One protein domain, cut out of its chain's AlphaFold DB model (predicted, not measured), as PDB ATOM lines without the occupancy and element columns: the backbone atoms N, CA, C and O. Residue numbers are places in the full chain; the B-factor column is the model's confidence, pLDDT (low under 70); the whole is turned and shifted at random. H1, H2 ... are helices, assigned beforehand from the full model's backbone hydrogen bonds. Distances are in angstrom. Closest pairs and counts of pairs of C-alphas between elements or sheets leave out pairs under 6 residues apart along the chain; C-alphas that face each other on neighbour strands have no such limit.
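Overview. This is residues 96 to 163 of the 248 residues of an uncharacterized protein of Parcubacteria bacterium 32_520 (UniProt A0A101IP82). Look first for the long helix H1, which makes the length of the domain; the shorter H3 crosses it at the middle of the domain, and H4 packs on the other side of H3, away from H1. H2 folds back from the end of H1 and meets H3 near its own last residues, while residues 140 to 147 of the loop between H3 and H4 stick out. You are reading 68 printed residues with four named helices, in the order H1, H2, H3, H4, and no named strand; the class is all helix. The whole is compact, with a radius of gyration of the C-alphas of 11.0 A and spans of 31 by 22 by 22 A.

Along the chain. Find C-alpha 96 at (382.258, 357.868, 254.699); from there H1, residues 96 to 113, runs 26.0 A to C-alpha 113 at (399.804, 352.259, 273.077). H2 is residues 118 to 125, 11.0 A from first to last C-alpha. H3, residues 129 to 138, covers 14.6 A. H4, residues 151 to 160, covers 14.2 A and ends at C-alpha 160 at (378.529, 361.546, 273.243).

Arrangement. Start at H1 and look for H3, the hub, which touches the three other helices. H1 and H3 touch at a steep tilt of 57 degrees, the same way, and their closest C-alphas, those of Leu 105 and Ala 134, are 4.8 A apart. With residues 108 to 112 alone H1 touches H2, at a shallow tilt of 18 degrees, opposite ways; the closest C-alphas are those of Leu 112 and Lys 118, 5.6 A apart. H2 and H3 touch at a steep tilt of 40 degrees, opposite ways, closest at the C-alphas of Tyr 125 and Gly 131, 4.3 A apart. On H4 you will find Ala 157, whose C-alpha is 4.7 A from that of Ala 132, the closest pair of H3 and H4; these helices touch at a shallow tilt of 33 degrees, only just short of steep, and run opposite ways. H1 and H2, H2 and H3, and H3 and H4 are helical hairpins, and the helix packing is part aligned, part crossed, with two of the four touching pairs at a shallow tilt. H2 and H4 are near each other, with 8 pairs of C-alphas within 10 A, and H1 and H4 are apart. In H1, H2, H3 and H4 every O i to N i+4 pair is within hydrogen-bond range.

Size, cuts and confidence. The two C-alphas farthest apart are those of Asp 96 and Gly 147, at 33.1 A. The printed part has no cut. The links from H1 to H2 and from H2 to H3 are tight, and the link from H3 to H4, residues 139 to 150, is long; within it residues 140 to 147 stand free. The mean pLDDT of the printed part is 88.5, and residue 146 is under 70.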
ATOM      1  N   ASP A  96     381.220 356.926 254.264       78.88
ATOM      2  CA  ASP A  96     382.258 357.868 254.699       78.88
ATOM      3  C   ASP A  96     382.381 357.924 256.230       78.88
ATOM      4  O   ASP A  96     383.488 357.982 256.766       78.88
ATOM      5  N   GLU A  97     381.260 357.829 256.960       80.12
ATOM      6  CA  GLU A  97     381.288 357.743 258.426       80.12
ATOM      7  C   GLU A  97     381.956 356.451 258.896       80.12
ATOM      8  O   GLU A  97     382.703 356.475 259.871       80.12
ATOM      9  N   ALA A  98     381.722 355.332 258.205       83.81
ATOM     10  CA  ALA A  98     382.342 354.054 258.542       83.81
ATOM     11  C   ALA A  98     383.864 354.083 258.328       83.81
ATOM     12  O   ALA A  98     384.613 353.635 259.195       83.81
ATOM     13  N   ALA A  99     384.327 354.658 257.213       87.62
ATOM     14  CA  ALA A  99     385.754 354.838 256.951       87.62
ATOM     15  C   ALA A  99     386.412 355.772 257.982       87.62
ATOM     16  O   ALA A  99     387.495 355.479 258.487       87.62
ATOM     17  N   THR A 100     385.729 356.862 258.342       89.50
ATOM     18  CA  THR A 100     386.207 357.797 259.371       89.50
ATOM     19  C   THR A 100     386.269 357.122 260.743       89.50
ATOM     20  O   THR A 100     387.242 357.285 261.468       89.50
ATOM     21  N   LEU A 101     385.267 356.312 261.095       91.12
ATOM     22  CA  LEU A 101     385.237 355.567 262.352       91.12
ATOM     23  C   LEU A 101     386.366 354.531 262.449       91.12
ATOM     24  O   LEU A 101     386.983 354.414 263.504       91.12
ATOM     25  N   ASP A 102     386.657 353.803 261.368       90.19
ATOM     26  CA  ASP A 102     387.781 352.857 261.330       90.19
ATOM     27  C   ASP A 102     389.125 353.582 261.496       90.19
ATOM     28  O   ASP A 102     389.981 353.152 262.272       90.19
ATOM     29  N   TYR A 103     389.294 354.733 260.838       93.50
ATOM     30  CA  TYR A 103     390.476 355.574 261.020       93.50
ATOM     31  C   TYR A 103     390.633 356.059 262.471       93.50
ATOM     32  O   TYR A 103     391.713 355.927 263.051       93.50
ATOM     33  N   GLU A 104     389.561 356.575 263.075       93.81
ATOM     34  CA  GLU A 104     389.549 357.037 264.468       93.81
ATOM     35  C   GLU A 104     389.840 355.886 265.441       93.81
ATOM     36  O   GLU A 104     390.625 356.050 266.370       93.81
ATOM     37  N   LEU A 105     389.292 354.690 265.208       92.50
ATOM     38  CA  LEU A 105     389.566 353.513 266.034       92.50
ATOM     39  C   LEU A 105     391.040 353.094 265.969       92.50
ATOM     40  O   LEU A 105     391.655 352.819 267.001       92.50
ATOM     41  N   ARG A 106     391.632 353.054 264.769       92.12
ATOM     42  CA  ARG A 106     393.059 352.730 264.598       92.12
ATOM     43  C   ARG A 106     393.953 353.774 265.261       92.12
ATOM     44  O   ARG A 106     394.920 353.409 265.928       92.12
ATOM     45  N   SER A 107     393.606 355.048 265.107       93.38
ATOM     46  CA  SER A 107     394.340 356.166 265.703       93.38
ATOM     47  C   SER A 107     394.255 356.134 267.231       93.38
ATOM     48  O   SER A 107     395.282 356.229 267.897       93.38
ATOM     49  N   LEU A 108     393.070 355.863 267.788       93.62
ATOM     50  CA  LEU A 108     392.862 355.684 269.225       93.62
ATOM     51  C   LEU A 108     393.731 354.551 269.777       93.62
ATOM     52  O   LEU A 108     394.423 354.738 270.777       93.62
ATOM     53  N   LYS A 109     393.736 353.386 269.114       91.12
ATOM     54  CA  LYS A 109     394.574 352.243 269.510       91.12
ATOM     55  C   LYS A 109     396.060 352.598 269.509       91.12
ATOM     56  O   LYS A 109     396.765 352.268 270.460       91.12
ATOM     57  N   ALA A 110     396.534 353.273 268.462       90.88
ATOM     58  CA  ALA A 110     397.926 353.698 268.368       90.88
ATOM     59  C   ALA A 110     398.286 354.689 269.486       90.88
ATOM     60  O   ALA A 110     399.255 354.468 270.208       90.88
ATOM     61  N   GLU A 111     397.474 355.730 269.694       92.88
ATOM     62  CA  GLU A 111     397.715 356.742 270.727       92.88
ATOM     63  C   GLU A 111     397.707 356.143 272.142       92.88
ATOM     64  O   GLU A 111     398.562 356.499 272.949       92.88
ATOM     65  N   LEU A 112     396.803 355.201 272.436       90.44
ATOM     66  CA  LEU A 112     396.746 354.510 273.732       90.44
ATOM     67  C   LEU A 112     397.965 353.621 274.005       90.44
ATOM     68  O   LEU A 112     398.327 353.443 275.167       90.44
ATOM     69  N   ASN A 113     398.591 353.073 272.961       87.62
ATOM     70  CA  ASN A 113     399.804 352.259 273.077       87.62
ATOM     71  C   ASN A 113     401.083 353.103 273.185       87.62
ATOM     72  O   ASN A 113     402.110 352.596 273.627       87.62
ATOM     73  N   MET A 114     401.036 354.369 272.767       89.25
ATOM     74  CA  MET A 114     402.192 355.272 272.721       89.25
ATOM     75  C   MET A 114     402.242 356.264 273.893       89.25
ATOM     76  O   MET A 114     403.151 357.092 273.944       89.25
ATOM     77  N   THR A 115     401.276 356.222 274.816       86.81
ATOM     78  CA  THR A 115     401.157 357.174 275.929       86.81
ATOM     79  C   THR A 115     401.043 356.476 277.279       86.81
ATOM     80  O   THR A 115     400.351 355.468 277.417       86.81
ATOM     81  N   ASP A 116     401.612 357.098 278.311       84.88
ATOM     82  CA  ASP A 116     401.348 356.724 279.704       84.88
ATOM     83  C   ASP A 116     400.055 357.373 280.231       84.88
ATOM     84  O   ASP A 116     399.397 356.851 281.131       84.88
ATOM     85  N   ASN A 117     399.626 358.499 279.641       91.00
ATOM     86  CA  ASN A 117     398.404 359.204 280.036       91.00
ATOM     87  C   ASN A 117     397.217 358.805 279.151       91.00
ATOM     88  O   ASN A 117     396.734 359.577 278.316       91.00
ATOM     89  N   LYS A 118     396.744 357.573 279.351       89.94
ATOM     90  CA  LYS A 118     395.619 357.000 278.601       89.94
ATOM     91  C   LYS A 118     394.321 357.800 278.777       89.94
ATOM     92  O   LYS A 118     393.558 357.937 277.824       89.94
ATOM     93  N   GLN A 119     394.093 358.385 279.958       91.50
ATOM     94  CA  GLN A 119     392.888 359.177 280.236       91.50
ATOM     95  C   GLN A 119     392.798 360.413 279.336       91.50
ATOM     96  O   GLN A 119     391.754 360.663 278.743       91.50
ATOM     97  N   LYS A 120     393.907 361.145 279.160       93.81
ATOM     98  CA  LYS A 120     393.945 362.326 278.285       93.81
ATOM     99  C   LYS A 120     393.607 361.983 276.832       93.81
ATOM    100  O   LYS A 120     392.950 362.772 276.155       93.81
ATOM    101  N   VAL A 121     394.049 360.819 276.352       93.19
ATOM    102  CA  VAL A 121     393.695 360.329 275.012       93.19
ATOM    103  C   VAL A 121     392.205 360.012 274.946       93.19
ATOM    104  O   VAL A 121     391.528 360.512 274.055       93.19
ATOM    105  N   VAL A 122     391.652 359.278 275.912       93.12
ATOM    106  CA  VAL A 122     390.205 359.008 275.955       93.12
ATOM    107  C   VAL A 122     389.394 360.309 275.959       93.12
ATOM    108  O   VAL A 122     388.478 360.449 275.154       93.12
ATOM    109  N   ASP A 123     389.762 361.295 276.779       94.12
ATOM    110  CA  ASP A 123     389.054 362.578 276.862       94.12
ATOM    111  C   ASP A 123     389.083 363.357 275.534       94.12
ATOM    112  O   ASP A 123     388.076 363.960 275.152       94.12
ATOM    113  N   LYS A 124     390.203 363.299 274.795       95.31
ATOM    114  CA  LYS A 124     390.324 363.859 273.437       95.31
ATOM    115  C   LYS A 124     389.313 363.216 272.484       95.31
ATOM    116  O   LYS A 124     388.596 363.933 271.792       95.31
ATOM    117  N   TYR A 125     389.222 361.887 272.456       95.06
ATOM    118  CA  TYR A 125     388.300 361.181 271.555       95.06
ATOM    119  C   TYR A 125     386.837 361.345 271.979       95.06
ATOM    120  O   TYR A 125     385.952 361.481 271.136       95.06
ATOM    121  N   LEU A 126     386.572 361.456 273.281       94.50
ATOM    122  CA  LEU A 126     385.267 361.838 273.811       94.50
ATOM    123  C   LEU A 126     384.872 363.283 273.458       94.50
ATOM    124  O   LEU A 126     383.772 363.697 273.807       94.50
ATOM    125  N   ALA A 127     385.704 364.102 272.815       92.94
ATOM    126  CA  ALA A 127     385.293 365.445 272.396       92.94
ATOM    127  C   ALA A 127     384.407 365.441 271.136       92.94
ATOM    128  O   ALA A 127     383.684 366.410 270.911       92.94
ATOM    129  N   SER A 128     384.424 364.370 270.333       91.12
ATOM    130  CA  SER A 128     383.676 364.275 269.072       91.12
ATOM    131  C   SER A 128     382.721 363.075 269.048       91.12
ATOM    132  O   SER A 128     382.929 362.080 269.742       91.12
ATOM    133  N   LYS A 129     381.668 363.145 268.220       89.12
ATOM    134  CA  LYS A 129     380.692 362.046 268.072       89.12
ATOM    135  C   LYS A 129     381.352 360.771 267.532       89.12
ATOM    136  O   LYS A 129     381.107 359.686 268.053       89.12
ATOM    137  N   ILE A 130     382.191 360.891 266.498       89.81
ATOM    138  CA  ILE A 130     382.879 359.748 265.871       89.81
ATOM    139  C   ILE A 130     383.968 359.196 266.798       89.81
ATOM    140  O   ILE A 130     384.057 357.982 266.962       89.81
ATOM    141  N   GLY A 131     384.722 360.059 267.483       92.00
ATOM    142  CA  GLY A 131     385.702 359.625 268.478       92.00
ATOM    143  C   GLY A 131     385.042 358.892 269.649       92.00
ATOM    144  O   GLY A 131     385.509 357.832 270.056       92.00
ATOM    145  N   ALA A 132     383.884 359.359 270.125       92.81
ATOM    146  CA  ALA A 132     383.102 358.651 271.137       92.81
ATOM    147  C   ALA A 132     382.591 357.281 270.644       92.81
ATOM    148  O   ALA A 132     382.611 356.314 271.405       92.81
ATOM    149  N   LYS A 133     382.191 357.158 269.366       91.31
ATOM    150  CA  LYS A 133     381.885 355.854 268.745       91.31
ATOM    151  C   LYS A 133     383.121 354.936 268.722       91.31
ATOM    152  O   LYS A 133     382.986 353.755 269.025       91.31
ATOM    153  N   ALA A 134     384.313 355.459 268.427       92.06
ATOM    154  CA  ALA A 134     385.558 354.683 268.459       92.06
ATOM    155  C   ALA A 134     385.901 354.202 269.881       92.06
ATOM    156  O   ALA A 134     386.250 353.039 270.075       92.06
ATOM    157  N   VAL A 135     385.714 355.059 270.891       93.00
ATOM    158  CA  VAL A 135     385.861 354.697 272.312       93.00
ATOM    159  C   VAL A 135     384.878 353.588 272.706       93.00
ATOM    160  O   VAL A 135     385.269 352.668 273.417       93.00
ATOM    161  N   LEU A 136     383.629 353.611 272.223       91.31
ATOM    162  CA  LEU A 136     382.681 352.511 272.451       91.31
ATOM    163  C   LEU A 136     383.134 351.199 271.804       91.31
ATOM    164  O   LEU A 136     383.019 350.150 272.433       91.31
ATOM    165  N   LEU A 137     383.658 351.246 270.575       90.44
ATOM    166  CA  LEU A 137     384.164 350.055 269.889       90.44
ATOM    167  C   LEU A 137     385.331 349.411 270.640       90.44
ATOM    168  O   LEU A 137     385.427 348.186 270.652       90.44
ATOM    169  N   MET A 138     386.154 350.195 271.344       90.06
ATOM    170  CA  MET A 138     387.217 349.638 272.182       90.06
ATOM    171  C   MET A 138     386.689 348.666 273.235       90.06
ATOM    172  O   MET A 138     387.357 347.679 273.483       90.06
ATOM    173  N   PHE A 139     385.485 348.847 273.792       87.88
ATOM    174  CA  PHE A 139     384.906 347.890 274.751       87.88
ATOM    175  C   PHE A 139     384.570 346.520 274.140       87.88
ATOM    176  O   PHE A 139     384.352 345.564 274.880       87.88
ATOM    177  N   SER A 140     384.508 346.421 272.811       84.19
ATOM    178  CA  SER A 140     384.250 345.168 272.090       84.19
ATOM    179  C   SER A 140     385.523 344.436 271.651       84.19
ATOM    180  O   SER A 140     385.441 343.326 271.127       84.19
ATOM    181  N   GLU A 141     386.698 345.031 271.864       83.88
ATOM    182  CA  GLU A 141     387.966 344.446 271.440       83.88
ATOM    183  C   GLU A 141     388.408 343.296 272.364       83.88
ATOM    184  O   GLU A 141     388.234 343.350 273.586       83.88
ATOM    185  N   PRO A 142     389.034 342.243 271.815       73.00
ATOM    186  CA  PRO A 142     389.679 341.228 272.634       73.00
ATOM    187  C   PRO A 142     390.896 341.833 273.362       73.00
ATOM    188  O   PRO A 142     391.715 342.512 272.747       73.00
ATOM    189  N   ASN A 143     391.052 341.540 274.660       70.44
ATOM    190  CA  ASN A 143     392.160 341.984 275.538       70.44
ATOM    191  C   ASN A 143     392.108 343.442 276.038       70.44
ATOM    192  O   ASN A 143     393.135 344.066 276.308       70.44
ATOM    193  N   VAL A 144     390.907 343.981 276.206       71.50
ATOM    194  CA  VAL A 144     390.664 345.290 276.827       71.50
ATOM    195  C   VAL A 144     391.001 345.247 278.319       71.50
ATOM    196  O   VAL A 144     390.475 344.419 279.061       71.50
ATOM    197  N   ASP A 145     391.865 346.159 278.772       73.75
ATOM    198  CA  ASP A 145     392.216 346.322 280.190       73.75
ATOM    199  C   ASP A 145     391.027 346.856 281.010       73.75
ATOM    200  O   ASP A 145     390.804 348.064 281.122       73.75
ATOM    201  N   LEU A 146     390.260 345.948 281.611       65.94
ATOM    202  CA  LEU A 146     389.076 346.282 282.408       65.94
ATOM    203  C   LEU A 146     389.379 347.164 283.637       65.94
ATOM    204  O   LEU A 146     388.446 347.735 284.200       65.94
ATOM    205  N   GLY A 147     390.645 347.300 284.053       75.12
ATOM    206  CA  GLY A 147     391.047 348.231 285.111       75.12
ATOM    207  C   GLY A 147     391.028 349.694 284.658       75.12
ATOM    208  O   GLY A 147     390.684 350.580 285.438       75.12
ATOM    209  N   PHE A 148     391.342 349.949 283.387       84.56
ATOM    210  CA  PHE A 148     391.287 351.279 282.781       84.56
ATOM    211  C   PHE A 148     389.917 351.575 282.146       84.56
ATOM    212  O   PHE A 148     389.400 352.685 282.260       84.56
ATOM    213  N   TRP A 149     389.298 350.582 281.506       87.12
ATOM    214  CA  TRP A 149     388.032 350.726 280.786       87.12
ATOM    215  C   TRP A 149     386.818 350.652 281.723       87.12
ATOM    216  O   TRP A 149     386.131 349.637 281.835       87.12
ATOM    217  N   THR A 150     386.556 351.758 282.418       89.12
ATOM    218  CA  THR A 150     385.508 351.843 283.446       89.12
ATOM    219  C   THR A 150     384.101 352.092 282.886       89.12
ATOM    220  O   THR A 150     383.911 352.565 281.762       89.12
ATOM    221  N   LYS A 151     383.084 351.851 283.729       87.00
ATOM    222  CA  LYS A 151     381.683 352.212 283.438       87.00
ATOM    223  C   LYS A 151     381.499 353.707 283.156       87.00
ATOM    224  O   LYS A 151     380.678 354.049 282.316       87.00
ATOM    225  N   ASP A 152     382.257 354.584 283.817       91.12
ATOM    226  CA  ASP A 152     382.183 356.034 283.587       91.12
ATOM    227  C   ASP A 152     382.630 356.403 282.163       91.12
ATOM    228  O   ASP A 152     381.934 357.146 281.467       91.12
ATOM    229  N   ILE A 153     383.732 355.809 281.685       91.81
ATOM    230  CA  ILE A 153     384.196 355.986 280.300       91.81
ATOM    231  C   ILE A 153     383.137 355.481 279.318       91.81
ATOM    232  O   ILE A 153     382.806 356.188 278.365       91.81
ATOM    233  N   TYR A 154     382.563 354.300 279.573       90.75
ATOM    234  CA  TYR A 154     381.492 353.749 278.743       90.75
ATOM    235  C   TYR A 154     380.286 354.695 278.669       90.75
ATOM    236  O   TYR A 154     379.827 355.029 277.577       90.75
ATOM    237  N   SER A 155     379.794 355.174 279.814       89.25
ATOM    238  CA  SER A 155     378.642 356.076 279.881       89.25
ATOM    239  C   SER A 155     378.901 357.393 279.149       89.25
ATOM    240  O   SER A 155     378.059 357.831 278.363       89.25
ATOM    241  N   LYS A 156     380.078 358.003 279.334       93.69
ATOM    242  CA  LYS A 156     380.467 359.223 278.607       93.69
ATOM    243  C   LYS A 156     380.531 358.986 277.100       93.69
ATOM    244  O   LYS A 156     380.000 359.792 276.337       93.69
ATOM    245  N   ALA A 157     381.137 357.880 276.670       92.00
ATOM    246  CA  ALA A 157     381.226 357.514 275.261       92.00
ATOM    247  C   ALA A 157     379.836 357.277 274.655       92.00
ATOM    248  O   ALA A 157     379.524 357.810 273.593       92.00
ATOM    249  N   PHE A 158     378.959 356.564 275.366       89.50
ATOM    250  CA  PHE A 158     377.587 356.309 274.940       89.50
ATOM    251  C   PHE A 158     376.810 357.605 274.722       89.50
ATOM    252  O   PHE A 158     376.280 357.813 273.629       89.50
ATOM    253  N   MET A 159     376.813 358.499 275.714       89.00
ATOM    254  CA  MET A 159     376.107 359.780 275.645       89.00
ATOM    255  C   MET A 159     376.610 360.648 274.491       89.00
ATOM    256  O   MET A 159     375.818 361.244 273.773       89.00
ATOM    257  N   LYS A 160     377.927 360.691 274.274       92.00
ATOM    258  CA  LYS A 160     378.529 361.546 273.243       92.00
ATOM    259  C   LYS A 160     378.522 360.951 271.837       92.00
ATOM    260  O   LYS A 160     378.647 361.686 270.862       92.00
ATOM    261  N   SER A 161     378.350 359.637 271.712       87.12
ATOM    262  CA  SER A 161     378.236 358.943 270.424       87.12
ATOM    263  C   SER A 161     376.914 359.196 269.692       87.12
ATOM    264  O   SER A 161     376.796 358.846 268.515       87.12
ATOM    265  N   LYS A 162     375.928 359.786 270.378       88.19
ATOM    266  CA  LYS A 162     374.543 359.957 269.930       88.19
ATOM    267  C   LYS A 162     374.113 361.424 270.005       88.19
ATOM    268  O   LYS A 162     374.651 362.213 270.773       88.19
ATOM    269  N   THR A 163     373.153 361.799 269.172       86.75
ATOM    270  CA  THR A 163     372.406 363.053 269.282       86.75
ATOM    271  C   THR A 163     371.384 362.951 270.413       86.75
ATOM    272  O   THR A 163     371.038 361.850 270.837       86.75
TER     273      THR A 163